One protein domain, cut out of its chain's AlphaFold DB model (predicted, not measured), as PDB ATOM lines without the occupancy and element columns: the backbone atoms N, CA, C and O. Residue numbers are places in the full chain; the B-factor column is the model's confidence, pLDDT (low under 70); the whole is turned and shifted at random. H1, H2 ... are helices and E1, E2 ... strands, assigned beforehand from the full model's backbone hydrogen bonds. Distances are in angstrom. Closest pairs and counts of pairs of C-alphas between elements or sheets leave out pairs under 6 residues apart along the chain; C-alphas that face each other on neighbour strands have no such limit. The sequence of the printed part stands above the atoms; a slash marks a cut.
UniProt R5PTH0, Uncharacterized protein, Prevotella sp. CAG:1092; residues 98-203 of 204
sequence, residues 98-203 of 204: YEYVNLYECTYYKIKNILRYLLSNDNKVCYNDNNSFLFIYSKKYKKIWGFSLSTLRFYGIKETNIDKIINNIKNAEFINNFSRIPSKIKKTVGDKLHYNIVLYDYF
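What this domain is: This is residues 98 to 203 of the 204 residues of an uncharacterized protein of Prevotella sp. CAG:1092 (UniProt R5PTH0). What would one see first? A twisted wall of five strands stands in the middle, with H5 slantwise over one face; on the other side H1 and H3 reach it only with residues near their ends. H2 runs on from the end of E4, and H4 lies beyond H5, off the sheet. What is it made of? The printed part has 106 residues, in the order E1 H1 E2 E3 E4 H2 H3 E5 H4 H5; the class is mixed, helices and strands, and the mixed sheet runs E1 E4 E3 E2 E5. The whole is compact, with a radius of gyration of the C-alphas of 13.9 A and spans of 39 by 29 by 24 A.

Where its parts are: Where does the printed part begin? E1, residues 98 to 100, 6.8 A, starts at C-alpha 98 (-7.619, 27.318, 201.062), and H1, residues 108 to 118, is 15.2 A long. What comes next? E2, residues 124 to 129, is 16.1 A long, E3, residues 133 to 138, 16.4 A, and E4, residues 143 to 148, 16.5 A. H2 holds residues 149 to 154, H3 residues 159 to 167, 12.0 A, and E5 residues 172 to 175. Where does it end? H4, residues 183 to 189, is followed by H5, residues 193 to 203, 15.1 A, ending at C-alpha 203 (-3.427, 8.552, 194.708).

How they stand to each other: How are the strands joined? E1 is parallel to E4, with N 99 and O 144 2.9 A apart, and E5 is parallel to E2, with N 126 and O 173 2.8 A apart. E2 E3 E4 form a meander, each strand the antiparallel neighbour of the one before, with two hairpins: N 135 and O 127 are 2.8 A apart, N 136 and O 145 2.9 A. E1, H1, E2 and E4, H2 H3, E5 are split strand-helix-strand units with right-handed crossovers, each with two strands that run the same way in the sheet but are not neighbours: E4 and E3 are between E1 and E2, and E3 and E2 are between E4 and E5. Where are the helices? H5 is on the sheet at a height of 9.0 A, only just over E3 alone, the closest C-alphas being Phe 135 and His 194, 6.6 A; H1, H2 and, only just, H3 graze the sheet. H4 and H5 only just touch, only at the corner, with Val 189 and Tyr 195 closest, C-alphas 6.8 A apart. Are the helix backbones complete? Every O i to N i+4 pair is within hydrogen-bond range in H1, H2, H3 and H4; in H5 3 of 7 are, beside 6 of 8 O i to N i+3 pairs.

The domain as a whole: How large is it? The two C-alphas farthest apart, Tyr 108 and Lys 184, are 40.4 A apart. Are there cuts, long links or weak places? The printed part has no cut and no long link; its mean pLDDT is 91.4, and no printed residue is under 70.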
ATOM      1  N   TYR A  98      -6.257  27.597 200.606       95.50
ATOM      2  CA  TYR A  98      -7.619  27.318 201.062       95.50
ATOM      3  C   TYR A  98      -8.330  28.619 201.414       95.50
ATOM      4  O   TYR A  98      -7.762  29.500 202.057       95.50
ATOM      5  N   GLU A  99      -9.589  28.724 201.006       94.94
ATOM      6  CA  GLU A  99     -10.433  29.865 201.301       94.94
ATOM      7  C   GLU A  99     -11.823  29.398 201.735       94.94
ATOM      8  O   GLU A  99     -12.588  28.840 200.943       94.94
ATOM      9  N   TYR A 100     -12.170  29.667 202.993       95.25
ATOM     10  CA  TYR A 100     -13.550  29.549 203.442       95.25
ATOM     11  C   TYR A 100     -14.373  30.713 202.886       95.25
ATOM     12  O   TYR A 100     -14.104  31.881 203.171       95.25
ATOM     13  N   VAL A 101     -15.385  30.399 202.080       94.12
ATOM     14  CA  VAL A 101     -16.281  31.397 201.502       94.12
ATOM     15  C   VAL A 101     -17.439  31.619 202.466       94.12
ATOM     16  O   VAL A 101     -18.495  30.995 202.358       94.12
ATOM     17  N   ASN A 102     -17.236  32.532 203.414       90.44
ATOM     18  CA  ASN A 102     -18.300  32.988 204.297       90.44
ATOM     19  C   ASN A 102     -19.316  33.819 203.503       90.44
ATOM     20  O   ASN A 102     -19.054  34.966 203.152       90.44
ATOM     21  N   LEU A 103     -20.481  33.245 203.215       82.88
ATOM     22  CA  LEU A 103     -21.504  33.886 202.388       82.88
ATOM     23  C   LEU A 103     -22.125  35.134 203.026       82.88
ATOM     24  O   LEU A 103     -22.682  35.946 202.296       82.88
ATOM     25  N   TYR A 104     -22.003  35.304 204.346       83.19
ATOM     26  CA  TYR A 104     -22.451  36.508 205.048       83.19
ATOM     27  C   TYR A 104     -21.533  37.711 204.772       83.19
ATOM     28  O   TYR A 104     -22.007  38.820 204.549       83.19
ATOM     29  N   GLU A 105     -20.220  37.482 204.741       86.75
ATOM     30  CA  GLU A 105     -19.200  38.538 204.606       86.75
ATOM     31  C   GLU A 105     -18.718  38.718 203.159       86.75
ATOM     32  O   GLU A 105     -17.997  39.662 202.830       86.75
ATOM     33  N   CYS A 106     -19.064  37.785 202.272       87.56
ATOM     34  CA  CYS A 106     -18.561  37.772 200.910       87.56
ATOM     35  C   CYS A 106     -19.225  38.855 200.054       87.56
ATOM     36  O   CYS A 106     -20.447  38.982 199.998       87.56
ATOM     37  N   THR A 107     -18.419  39.598 199.296       91.38
ATOM     38  CA  THR A 107     -18.953  40.583 198.354       91.38
ATOM     39  C   THR A 107     -19.668  39.898 197.189       91.38
ATOM     40  O   THR A 107     -19.245  38.849 196.692       91.38
ATOM     41  N   TYR A 108     -20.720  40.539 196.673       89.31
ATOM     42  CA  TYR A 108     -21.446  40.050 195.496       89.31
ATOM     43  C   TYR A 108     -20.512  39.772 194.306       89.31
ATOM     44  O   TYR A 108     -20.631  38.746 193.635       89.31
ATOM     45  N   TYR A 109     -19.538  40.658 194.070       92.06
ATOM     46  CA  TYR A 109     -18.551  40.503 193.002       92.06
ATOM     47  C   TYR A 109     -17.747  39.204 193.138       92.06
ATOM     48  O   TYR A 109     -17.550  38.478 192.160       92.06
ATOM     49  N   LYS A 110     -17.328  38.873 194.362       90.69
ATOM     50  CA  LYS A 110     -16.570  37.660 194.654       90.69
ATOM     51  C   LYS A 110     -17.412  36.402 194.434       90.69
ATOM     52  O   LYS A 110     -16.957  35.503 193.728       90.69
ATOM     53  N   ILE A 111     -18.654  36.366 194.924       89.88
ATOM     54  CA  ILE A 111     -19.587  35.257 194.649       89.88
ATOM     55  C   ILE A 111     -19.822  35.096 193.147       89.88
ATOM     56  O   ILE A 111     -19.712  33.989 192.621       89.88
ATOM     57  N   LYS A 112     -20.070  36.195 192.430       91.00
ATOM     58  CA  LYS A 112     -20.260  36.180 190.976       91.00
ATOM     59  C   LYS A 112     -19.047  35.594 190.249       91.00
ATOM     60  O   LYS A 112     -19.225  34.805 189.323       91.00
ATOM     61  N   ASN A 113     -17.826  35.935 190.660       91.88
ATOM     62  CA  ASN A 113     -16.608  35.373 190.072       91.88
ATOM     63  C   ASN A 113     -16.466  33.872 190.340       91.88
ATOM     64  O   ASN A 113     -16.118  33.131 189.420       91.88
ATOM     65  N   ILE A 114     -16.781  33.417 191.555       92.69
ATOM     66  CA  ILE A 114     -16.759  31.985 191.864       92.69
ATOM     67  C   ILE A 114     -17.817  31.255 191.030       92.69
ATOM     68  O   ILE A 114     -17.477  30.297 190.347       92.69
ATOM     69  N   LEU A 115     -19.059  31.745 190.973       91.12
ATOM     70  CA  LEU A 115     -20.120  31.151 190.147       91.12
ATOM     71  C   LEU A 115     -19.742  31.097 188.659       91.12
ATOM     72  O   LEU A 115     -19.951  30.075 188.008       91.12
ATOM     73  N   ARG A 116     -19.124  32.157 188.118       92.88
ATOM     74  CA  ARG A 116     -18.591  32.152 186.744       92.88
ATOM     75  C   ARG A 116     -17.553  31.055 186.542       92.88
ATOM     76  O   ARG A 116     -17.555  30.424 185.489       92.88
ATOM     77  N   TYR A 117     -16.685  30.825 187.526       94.31
ATOM     78  CA  TYR A 117     -15.751  29.707 187.478       94.31
ATOM     79  C   TYR A 117     -16.473  28.357 187.567       94.31
ATOM     80  O   TYR A 117     -16.180  27.482 186.762       94.31
ATOM     81  N   LEU A 118     -17.445  28.183 188.470       93.38
ATOM     82  CA  LEU A 118     -18.224  26.940 188.598       93.38
ATOM     83  C   LEU A 118     -18.898  26.529 187.279       93.38
ATOM     84  O   LEU A 118     -18.943  25.345 186.952       93.38
ATOM     85  N   LEU A 119     -19.341  27.512 186.495       93.75
ATOM     86  CA  LEU A 119     -19.973  27.320 185.189       93.75
ATOM     87  C   LEU A 119     -18.986  27.305 184.006       93.75
ATOM     88  O   LEU A 119     -19.421  27.150 182.863       93.75
ATOM     89  N   SER A 120     -17.682  27.484 184.242       94.69
ATOM     90  CA  SER A 120     -16.656  27.419 183.196       94.69
ATOM     91  C   SER A 120     -16.311  25.973 182.833       94.69
ATOM     92  O   SER A 120     -16.539  25.050 183.614       94.69
ATOM     93  N   ASN A 121     -15.670  25.780 181.679       93.44
ATOM     94  CA  ASN A 121     -15.168  24.472 181.248       93.44
ATOM     95  C   ASN A 121     -13.834  24.072 181.914       93.44
ATOM     96  O   ASN A 121     -13.252  23.055 181.545       93.44
ATOM     97  N   ASP A 122     -13.322  24.848 182.874       93.88
ATOM     98  CA  ASP A 122     -12.106  24.472 183.601       93.88
ATOM     99  C   ASP A 122     -12.366  23.205 184.439       93.88
ATOM    100  O   ASP A 122     -13.419  23.091 185.065       93.88
ATOM    101  N   ASN A 123     -11.408  22.279 184.512       91.94
ATOM    102  CA  ASN A 123     -11.552  21.079 185.344       91.94
ATOM    103  C   ASN A 123     -11.588  21.434 186.835       91.94
ATOM    104  O   ASN A 123     -10.782  22.245 187.311       91.94
ATOM    105  N   LYS A 124     -12.503  20.793 187.560       93.75
ATOM    106  CA  LYS A 124     -12.732  20.983 188.993       93.75
ATOM    107  C   LYS A 124     -12.768  19.636 189.681       93.75
ATOM    108  O   LYS A 124     -13.251  18.660 189.114       93.75
ATOM    109  N   VAL A 125     -12.294  19.611 190.913       94.62
ATOM    110  CA  VAL A 125     -12.463  18.457 191.789       94.62
ATOM    111  C   VAL A 125     -13.321  18.909 192.956       94.62
ATOM    112  O   VAL A 125     -13.040  19.941 193.566       94.62
ATOM    113  N   CYS A 126     -14.385  18.174 193.234       95.62
ATOM    114  CA  CYS A 126     -15.370  18.508 194.244       95.62
ATOM    115  C   CYS A 126     -15.424  17.411 195.302       95.62
ATOM    116  O   CYS A 126     -15.382  16.224 194.986       95.62
ATOM    117  N   TYR A 127     -15.540  17.808 196.563       95.25
ATOM    118  CA  TYR A 127     -15.778  16.895 197.672       95.25
ATOM    119  C   TYR A 127     -16.903  17.453 198.533       95.25
ATOM    120  O   TYR A 127     -16.811  18.576 199.028       95.25
ATOM    121  N   ASN A 128     -17.977  16.680 198.666       93.50
ATOM    122  CA  ASN A 128     -19.103  17.006 199.525       93.50
ATOM    123  C   ASN A 128     -18.980  16.181 200.808       93.50
ATOM    124  O   ASN A 128     -19.167  14.964 200.801       93.50
ATOM    125  N   ASP A 129     -18.633  16.854 201.898       91.56
ATOM    126  CA  ASP A 129     -18.522  16.254 203.218       91.56
ATOM    127  C   ASP A 129     -19.907  16.150 203.855       91.56
ATOM    128  O   ASP A 129     -20.408  17.099 204.469       91.56
ATOM    129  N   ASN A 130     -20.537  14.989 203.659       88.50
ATOM    130  CA  ASN A 130     -21.790  14.593 204.304       88.50
ATOM    131  C   ASN A 130     -22.885  15.671 204.214       88.50
ATOM    132  O   ASN A 130     -23.552  15.985 205.202       88.50
ATOM    133  N   ASN A 131     -23.022  16.297 203.039       87.44
ATOM    134  CA  ASN A 131     -23.938  17.407 202.758       87.44
ATOM    135  C   ASN A 131     -23.776  18.625 203.669       87.44
ATOM    136  O   ASN A 131     -24.586  19.542 203.585       87.44
ATOM    137  N   SER A 132     -22.754  18.687 204.519       91.00
ATOM    138  CA  SER A 132     -22.518  19.774 205.474       91.00
ATOM    139  C   SER A 132     -21.571  20.821 204.906       91.00
ATOM    140  O   SER A 132     -21.753  22.019 205.143       91.00
ATOM    141  N   PHE A 133     -20.596  20.378 204.114       93.56
ATOM    142  CA  PHE A 133     -19.579  21.246 203.549       93.56
ATOM    143  C   PHE A 133     -19.205  20.822 202.132       93.56
ATOM    144  O   PHE A 133     -18.976  19.647 201.864       93.56
ATOM    145  N   LEU A 134     -19.104  21.789 201.227       95.31
ATOM    146  CA  LEU A 134     -18.659  21.563 199.859       95.31
ATOM    147  C   LEU A 134     -17.276  22.173 199.665       95.31
ATOM    148  O   LEU A 134     -17.089  23.378 199.830       95.31
ATOM    149  N   PHE A 135     -16.320  21.346 199.264       96.19
ATOM    150  CA  PHE A 135     -14.990  21.767 198.853       96.19
ATOM    151  C   PHE A 135     -14.880  21.700 197.334       96.19
ATOM    152  O   PHE A 135     -15.244  20.695 196.723       96.19
ATOM    153  N   ILE A 136     -14.360  22.761 196.724       96.25
ATOM    154  CA  ILE A 136     -14.154  22.855 195.278       96.25
ATOM    155  C   ILE A 136     -12.712  23.261 195.024       96.25
ATOM    156  O   ILE A 136     -12.319  24.392 195.308       96.25
ATOM    157  N   TYR A 137     -11.932  22.346 194.463       96.00
ATOM    158  CA  TYR A 137     -10.557  22.592 194.070       96.00
ATOM    159  C   TYR A 137     -10.460  23.034 192.615       96.00
ATOM    160  O   TYR A 137     -10.849  22.321 191.685       96.00
ATOM    161  N   SER A 138      -9.884  24.220 192.438       93.62
ATOM    162  CA  SER A 138      -9.472  24.765 191.159       93.62
ATOM    163  C   SER A 138      -7.988  24.535 190.917       93.62
ATOM    164  O   SER A 138      -7.139  25.200 191.514       93.62
ATOM    165  N   LYS A 139      -7.674  23.670 189.946       88.19
ATOM    166  CA  LYS A 139      -6.293  23.477 189.469       88.19
ATOM    167  C   LYS A 139      -5.733  24.749 188.822       88.19
ATOM    168  O   LYS A 139      -4.564  25.065 188.994       88.19
ATOM    169  N   LYS A 140      -6.585  25.504 188.122       90.12
ATOM    170  CA  LYS A 140      -6.232  26.757 187.433       90.12
ATOM    171  C   LYS A 140      -5.771  27.849 188.391       90.12
ATOM    172  O   LYS A 140      -4.782  28.513 188.119       90.12
ATOM    173  N   TYR A 141      -6.495  28.037 189.492       92.31
ATOM    174  CA  TYR A 141      -6.174  29.078 190.470       92.31
ATOM    175  C   TYR A 141      -5.325  28.574 191.635       92.31
ATOM    176  O   TYR A 141      -5.054  29.355 192.543       92.31
ATOM    177  N   LYS A 142      -4.957  27.281 191.641       93.56
ATOM    178  CA  LYS A 142      -4.340  26.596 192.786       93.56
ATOM    179  C   LYS A 142      -5.038  26.978 194.099       93.56
ATOM    180  O   LYS A 142      -4.427  27.448 195.061       93.56
ATOM    181  N   LYS A 143      -6.366  26.842 194.110       95.25
ATOM    182  CA  LYS A 143      -7.215  27.286 195.221       95.25
ATOM    183  C   LYS A 143      -8.335  26.300 195.506       95.25
ATOM    184  O   LYS A 143      -8.949  25.777 194.577       95.25
ATOM    185  N   ILE A 144      -8.619  26.086 196.783       96.44
ATOM    186  CA  ILE A 144      -9.784  25.358 197.275       96.44
ATOM    187  C   ILE A 144     -10.754  26.367 197.877       96.44
ATOM    188  O   ILE A 144     -10.401  27.073 198.820       96.44
ATOM    189  N   TRP A 145     -11.983  26.397 197.375       96.62
ATOM    190  CA  TRP A 145     -13.077  27.096 198.042       96.62
ATOM    191  C   TRP A 145     -13.878  26.128 198.895       96.62
ATOM    192  O   TRP A 145     -14.277  25.063 198.424       96.62
ATOM    193  N   GLY A 146     -14.112  26.515 200.141       96.12
ATOM    194  CA  GLY A 146     -14.977  25.813 201.073       96.12
ATOM    195  C   GLY A 146     -16.295  26.552 201.276       96.12
ATOM    196  O   GLY A 146     -16.277  27.738 201.597       96.12
ATOM    197  N   PHE A 147     -17.418  25.854 201.139       95.12
ATOM    198  CA  PHE A 147     -18.757  26.392 201.365       95.12
ATOM    199  C   PHE A 147     -19.465  25.597 202.454       95.12
ATOM    200  O   PHE A 147     -19.630  24.383 202.331       95.12
ATOM    201  N   SER A 148     -19.952  26.284 203.486       94.62
ATOM    202  CA  SER A 148     -20.828  25.665 204.479       94.62
ATOM    203  C   SER A 148     -22.244  25.534 203.912       94.62
ATOM    204  O   SER A 148     -22.979  26.516 203.786       94.62
ATOM    205  N   LEU A 149     -22.638  24.303 203.584       93.44
ATOM    206  CA  LEU A 149     -23.997  23.987 203.139       93.44
ATOM    207  C   LEU A 149     -24.992  24.064 204.304       93.44
ATOM    208  O   LEU A 149     -26.140  24.466 204.126       93.44
ATOM    209  N   SER A 150     -24.535  23.763 205.523       91.88
ATOM    210  CA  SER A 150     -25.312  23.976 206.747       91.88
ATOM    211  C   SER A 150     -25.670  25.448 206.960       91.88
ATOM    212  O   SER A 150     -26.814  25.746 207.292       91.88
ATOM    213  N   THR A 151     -24.743  26.371 206.688       91.19
ATOM    214  CA  THR A 151     -25.003  27.816 206.772       91.19
ATOM    215  C   THR A 151     -26.023  28.265 205.722       91.19
ATOM    216  O   THR A 151     -26.944  29.011 206.041       91.19
ATOM    217  N   LEU A 152     -25.924  27.770 204.482       90.69
ATOM    218  CA  LEU A 152     -26.926  28.036 203.436       90.69
ATOM    219  C   LEU A 152     -28.337  27.623 203.883       90.69
ATOM    220  O   LEU A 152     -29.281  28.407 203.763       90.69
ATOM    221  N   ARG A 153     -28.471  26.409 204.431       91.94
ATOM    222  CA  ARG A 153     -29.742  25.905 204.968       91.94
ATOM    223  C   ARG A 153     -30.253  26.731 206.143       91.94
ATOM    224  O   ARG A 153     -31.446  27.010 206.201       91.94
ATOM    225  N   PHE A 154     -29.368  27.141 207.051       90.94
ATOM    226  CA  PHE A 154     -29.719  27.997 208.185       90.94
ATOM    227  C   PHE A 154     -30.354  29.319 207.725       90.94
ATOM    228  O   PHE A 154     -31.344  29.759 208.300       90.94
ATOM    229  N   TYR A 155     -29.866  29.896 206.624       88.94
ATOM    230  CA  TYR A 155     -30.459  31.083 205.996       88.94
ATOM    231  C   TYR A 155     -31.711  30.800 205.142       88.94
ATOM    232  O   TYR A 155     -32.184  31.678 204.422       88.94
ATOM    233  N   GLY A 156     -32.272  29.590 205.205       90.75
ATOM    234  CA  GLY A 156     -33.526  29.236 204.539       90.75
ATOM    235  C   GLY A 156     -33.393  28.883 203.056       90.75
ATOM    236  O   GLY A 156     -34.404  28.765 202.358       90.75
ATOM    237  N   ILE A 157     -32.173  28.687 202.543       91.00
ATOM    238  CA  ILE A 157     -31.987  28.207 201.171       91.00
ATOM    239  C   ILE A 157     -32.386  26.730 201.119       91.00
ATOM    240  O   ILE A 157     -31.809  25.885 201.798       91.00
ATOM    241  N   LYS A 158     -33.402  26.429 200.301       93.81
ATOM    242  CA  LYS A 158     -33.936  25.071 200.128       93.81
ATOM    243  C   LYS A 158     -32.862  24.124 199.591       93.81
ATOM    244  O   LYS A 158     -32.160  24.483 198.647       93.81
ATOM    245  N   GLU A 159     -32.836  22.893 200.102       91.25
ATOM    246  CA  GLU A 159     -31.895  21.849 199.663       91.25
ATOM    247  C   GLU A 159     -31.946  21.642 198.143       91.25
ATOM    248  O   GLU A 159     -30.919  21.648 197.479       91.25
ATOM    249  N   THR A 160     -33.146  21.651 197.555       94.19
ATOM    250  CA  THR A 160     -33.330  21.523 196.100       94.19
ATOM    251  C   THR A 160     -32.632  22.614 195.283       94.19
ATOM    252  O   THR A 160     -32.295  22.388 194.123       94.19
ATOM    253  N   ASN A 161     -32.412  23.804 195.847       91.56
ATOM    254  CA  ASN A 161     -31.642  24.859 195.190       91.56
ATOM    255  C   ASN A 161     -30.133  24.640 195.350       91.56
ATOM    256  O   ASN A 161     -29.388  24.913 194.411       91.56
ATOM    257  N   ILE A 162     -29.692  24.128 196.502       91.88
ATOM    258  CA  ILE A 162     -28.294  23.748 196.744       91.88
ATOM    259  C   ILE A 162     -27.901  22.625 195.779       91.88
ATOM    260  O   ILE A 162     -26.935  22.775 195.032       91.88
ATOM    261  N   ASP A 163     -28.713  21.571 195.701       92.25
ATOM    262  CA  ASP A 163     -28.517  20.442 194.789       92.25
ATOM    263  C   ASP A 163     -28.446  20.902 193.336       92.25
ATOM    264  O   ASP A 163     -27.562  20.489 192.588       92.25
ATOM    265  N   LYS A 164     -29.334  21.817 192.922       92.62
ATOM    266  CA  LYS A 164     -29.280  22.413 191.580       92.62
ATOM    267  C   LYS A 164     -27.955  23.120 191.319       92.62
ATOM    268  O   LYS A 164     -27.443  23.011 190.211       92.62
ATOM    269  N   ILE A 165     -27.407  23.863 192.279       90.06
ATOM    270  CA  ILE A 165     -26.114  24.536 192.094       90.06
ATOM    271  C   ILE A 165     -25.003  23.497 191.944       90.06
ATOM    272  O   ILE A 165     -24.234  23.583 190.991       90.06
ATOM    273  N   ILE A 166     -24.954  22.507 192.840       93.25
ATOM    274  CA  ILE A 166     -23.929  21.454 192.849       93.25
ATOM    275  C   ILE A 166     -23.966  20.639 191.549       93.25
ATOM    276  O   ILE A 166     -22.938  20.471 190.897       93.25
ATOM    277  N   ASN A 167     -25.154  20.210 191.122       92.31
ATOM    278  CA  ASN A 167     -25.342  19.406 189.913       92.31
ATOM    279  C   ASN A 167     -25.071  20.185 188.615       92.31
ATOM    280  O   ASN A 167     -24.823  19.578 187.578       92.31
ATOM    281  N   ASN A 168     -25.100  21.521 188.658       93.50
ATOM    282  CA  ASN A 168     -24.798  22.375 187.508       93.50
ATOM    283  C   ASN A 168     -23.322  22.799 187.425       93.50
ATOM    284  O   ASN A 168     -22.958  23.545 186.509       93.50
ATOM    285  N   ILE A 169     -22.458  22.359 188.350       95.31
ATOM    286  CA  ILE A 169     -21.020  22.630 188.252       95.31
ATOM    287  C   ILE A 169     -20.471  21.890 187.027       95.31
ATOM    288  O   ILE A 169     -20.488  20.662 186.953       95.31
ATOM    289  N   LYS A 170     -19.952  22.641 186.054       94.50
ATOM    290  CA  LYS A 170     -19.425  22.066 184.811       94.50
ATOM    291  C   LYS A 170     -18.028  21.493 185.012       94.50
ATOM    292  O   LYS A 170     -17.205  22.096 185.707       94.50
ATOM    293  N   ASN A 171     -17.748  20.378 184.331       94.25
ATOM    294  CA  ASN A 171     -16.454  19.684 184.334       94.25
ATOM    295  C   ASN A 171     -15.927  19.410 185.754       94.25
ATOM    296  O   ASN A 171     -14.746  19.619 186.046       94.25
ATOM    297  N   ALA A 172     -16.831  18.985 186.640       94.38
ATOM    298  CA  ALA A 172     -16.520  18.605 188.009       94.38
ATOM    299  C   ALA A 172     -16.408  17.087 188.155       94.38
ATOM    300  O   ALA A 172     -17.321  16.345 187.801       94.38
ATOM    301  N   GLU A 173     -15.296  16.643 188.730       93.69
ATOM    302  CA  GLU A 173     -15.150  15.298 189.271       93.69
ATOM    303  C   GLU A 173     -15.544  15.315 190.751       93.69
ATOM    304  O   GLU A 173     -14.919  16.013 191.550       93.69
ATOM    305  N   PHE A 174     -16.575  14.555 191.124       93.56
ATOM    306  CA  PHE A 174     -17.004  14.422 192.515       93.56
ATOM    307  C   PHE A 174     -16.331  13.222 193.179       93.56
ATOM    308  O   PHE A 174     -16.510  12.077 192.768       93.56
ATOM    309  N   ILE A 175     -15.572  13.494 194.237       92.12
ATOM    310  CA  ILE A 175     -14.937  12.480 195.071       92.12
ATOM    311  C   ILE A 175     -15.926  12.048 196.152       92.12
ATOM    312  O   ILE A 175     -16.448  12.879 196.890       92.12
ATOM    313  N   ASN A 176     -16.135  10.738 196.292       87.69
ATOM    314  CA  ASN A 176     -16.997  10.183 197.343       87.69
ATOM    315  C   ASN A 176     -16.261  10.033 198.681       87.69
ATOM    316  O   ASN A 176     -16.846  10.200 199.746       87.69
ATOM    317  N   ASN A 177     -14.976   9.673 198.645       88.50
ATOM    318  CA  ASN A 177     -14.128   9.550 199.826       88.50
ATOM    319  C   ASN A 177     -12.639   9.553 199.449       88.50
ATOM    320  O   ASN A 177     -12.262   9.334 198.300       88.50
ATOM    321  N   PHE A 178     -11.785   9.723 200.456       90.19
ATOM    322  CA  PHE A 178     -10.329   9.721 200.302       90.19
ATOM    323  C   PHE A 178      -9.683   8.363 200.616       90.19
ATOM    324  O   PHE A 178      -8.526   8.321 201.028       90.19
ATOM    325  N   SER A 179     -10.399   7.238 200.504       89.19
ATOM    326  CA  SER A 179      -9.887   5.909 200.907       89.19
ATOM    327  C   SER A 179      -8.599   5.496 200.184       89.19
ATOM    328  O   SER A 179      -7.760   4.832 200.785       89.19
ATOM    329  N   ARG A 180      -8.406   5.951 198.938       88.12
ATOM    330  CA  ARG A 180      -7.204   5.688 198.130       88.12
ATOM    331  C   ARG A 180      -5.942   6.384 198.647       88.12
ATOM    332  O   ARG A 180      -4.841   5.941 198.339       88.12
ATOM    333  N   ILE A 181      -6.084   7.446 199.444       90.50
ATOM    334  CA  ILE A 181      -4.944   8.146 200.049       90.50
ATOM    335  C   ILE A 181      -4.504   7.366 201.303       90.50
ATOM    336  O   ILE A 181      -5.324   7.189 202.217       90.50
ATOM    337  N   PRO A 182      -3.233   6.918 201.389       90.25
ATOM    338  CA  PRO A 182      -2.742   6.164 202.537       90.25
ATOM    339  C   PRO A 182      -2.902   6.933 203.852       90.25
ATOM    340  O   PRO A 182      -2.733   8.152 203.909       90.25
ATOM    341  N   SER A 183      -3.177   6.216 204.944       89.06
ATOM    342  CA  SER A 183      -3.387   6.817 206.269       89.06
ATOM    343  C   SER A 183      -2.186   7.628 206.757       89.06
ATOM    344  O   SER A 183      -2.373   8.678 207.363       89.06
ATOM    345  N   LYS A 184      -0.959   7.189 206.454       88.44
ATOM    346  CA  LYS A 184       0.267   7.938 206.768       88.44
ATOM    347  C   LYS A 184       0.305   9.304 206.078       88.44
ATOM    348  O   LYS A 184       0.583  10.292 206.737       88.44
ATOM    349  N   ILE A 185      -0.066   9.364 204.799       89.62
ATOM    350  CA  ILE A 185      -0.118  10.618 204.031       89.62
ATOM    351  C   ILE A 185      -1.196  11.555 204.586       89.62
ATOM    352  O   ILE A 185      -0.970  12.754 204.724       89.62
ATOM    353  N   LYS A 186      -2.354  11.009 204.980       88.19
ATOM    354  CA  LYS A 186      -3.401  11.797 205.653       88.19
ATOM    355  C   LYS A 186      -2.913  12.392 206.973       88.19
ATOM    356  O   LYS A 186      -3.246  13.529 207.278       88.19
ATOM    357  N   LYS A 187      -2.105  11.652 207.742       88.06
ATOM    358  CA  LYS A 187      -1.500  12.174 208.977       88.06
ATOM    359  C   LYS A 187      -0.558  13.347 208.703       88.06
ATOM    360  O   LYS A 187      -0.545  14.272 209.502       88.06
ATOM    361  N   THR A 188       0.160  13.347 207.578       86.94
ATOM    362  CA  THR A 188       1.032  14.466 207.178       86.94
ATOM    363  C   THR A 188       0.247  15.766 206.981       86.94
ATOM    364  O   THR A 188       0.699  16.821 207.414       86.94
ATOM    365  N   VAL A 189      -0.950  15.707 206.383       86.06
ATOM    366  CA  VAL A 189      -1.820  16.891 206.207       86.06
ATOM    367  C   VAL A 189      -2.695  17.206 207.432       86.06
ATOM    368  O   VAL A 189      -3.290  18.284 207.503       86.06
ATOM    369  N   GLY A 190      -2.749  16.297 208.409       83.38
ATOM    370  CA  GLY A 190      -3.490  16.444 209.661       83.38
ATOM    371  C   GLY A 190      -4.999  16.604 209.458       83.38
ATOM    372  O   GLY A 190      -5.591  16.021 208.549       83.38
ATOM    373  N   ASP A 191      -5.621  17.446 210.286       79.44
ATOM    374  CA  ASP A 191      -7.074  17.691 210.282       79.44
ATOM    375  C   ASP A 191      -7.556  18.545 209.096       79.44
ATOM    376  O   ASP A 191      -8.744  18.842 208.949       79.44
ATOM    377  N   LYS A 192      -6.644  18.951 208.206       86.12
ATOM    378  CA  LYS A 192      -6.948  19.790 207.045       86.12
ATOM    379  C   LYS A 192      -7.522  18.946 205.908       86.12
ATOM    380  O   LYS A 192      -6.911  18.789 204.852       86.12
ATOM    381  N   LEU A 193      -8.735  18.432 206.117       85.50
ATOM    382  CA  LEU A 193      -9.462  17.560 205.184       85.50
ATOM    383  C   LEU A 193      -9.493  18.110 203.752       85.50
ATOM    384  O   LEU A 193      -9.373  17.345 202.798       85.50
ATOM    385  N   HIS A 194      -9.590  19.434 203.603       87.81
ATOM    386  CA  HIS A 194      -9.593  20.102 202.306       87.81
ATOM    387  C   HIS A 194      -8.340  19.809 201.477       87.81
ATOM    388  O   HIS A 194      -8.457  19.717 200.264       87.81
ATOM    389  N   TYR A 195      -7.166  19.587 202.073       92.25
ATOM    390  CA  TYR A 195      -5.958  19.267 201.306       92.25
ATOM    391  C   TYR A 195      -5.946  17.847 200.731       92.25
ATOM    392  O   TYR A 195      -5.267  17.602 199.734       92.25
ATOM    393  N   ASN A 196      -6.768  16.932 201.253       91.69
ATOM    394  CA  ASN A 196      -6.911  15.600 200.658       91.69
ATOM    395  C   ASN A 196      -7.475  15.662 199.228       91.69
ATOM    396  O   ASN A 196      -7.156  14.801 198.410       91.69
ATOM    397  N   ILE A 197      -8.246  16.705 198.892       92.31
ATOM    398  CA  ILE A 197      -8.761  16.909 197.533       92.31
ATOM    399  C   ILE A 197      -7.638  17.152 196.514       92.31
ATOM    400  O   ILE A 197      -7.757  16.760 195.358       92.31
ATOM    401  N   VAL A 198      -6.535  17.774 196.945       92.06
ATOM    402  CA  VAL A 198      -5.368  18.070 196.098       92.06
ATOM    403  C   VAL A 198      -4.585  16.790 195.843       92.06
ATOM    404  O   VAL A 198      -4.156  16.520 194.723       92.06
ATOM    405  N   LEU A 199      -4.444  15.972 196.888       92.00
ATOM    406  CA  LEU A 199      -3.708  14.714 196.844       92.00
ATOM    407  C   LEU A 199      -4.418  13.633 196.018       92.00
ATOM    408  O   LEU A 199      -3.771  12.692 195.559       92.00
ATOM    409  N   TYR A 200      -5.720  13.772 195.772       88.25
ATOM    410  CA  TYR A 200      -6.477  12.812 194.976       88.25
ATOM    411  C   TYR A 200      -5.898  12.611 193.564       88.25
ATOM    412  O   TYR A 200      -5.844  11.483 193.100       88.25
ATOM    413  N   ASP A 201      -5.340  13.636 192.917       84.56
ATOM    414  CA  ASP A 201      -4.700  13.496 191.592       84.56
ATOM    415  C   ASP A 201      -3.497  12.523 191.568       84.56
ATOM    416  O   ASP A 201      -3.081  12.052 190.503       84.56
ATOM    417  N   TYR A 202      -2.907  12.253 192.733       89.00
ATOM    418  CA  TYR A 202      -1.687  11.462 192.883       89.00
ATOM    419  C   TYR A 202      -1.962  10.037 193.371       89.00
ATOM    420  O   TYR A 202      -1.214   9.121 193.033       89.00
ATOM    421  N   PHE A 203      -3.049   9.843 194.121       87.38
ATOM    422  CA  PHE A 203      -3.427   8.552 194.708       87.38
ATOM    423  C   PHE A 203      -4.728   7.968 194.136       87.38
ATOM    424  O   PHE A 203      -4.978   6.772 194.293       87.38
TER     425      PHE A 203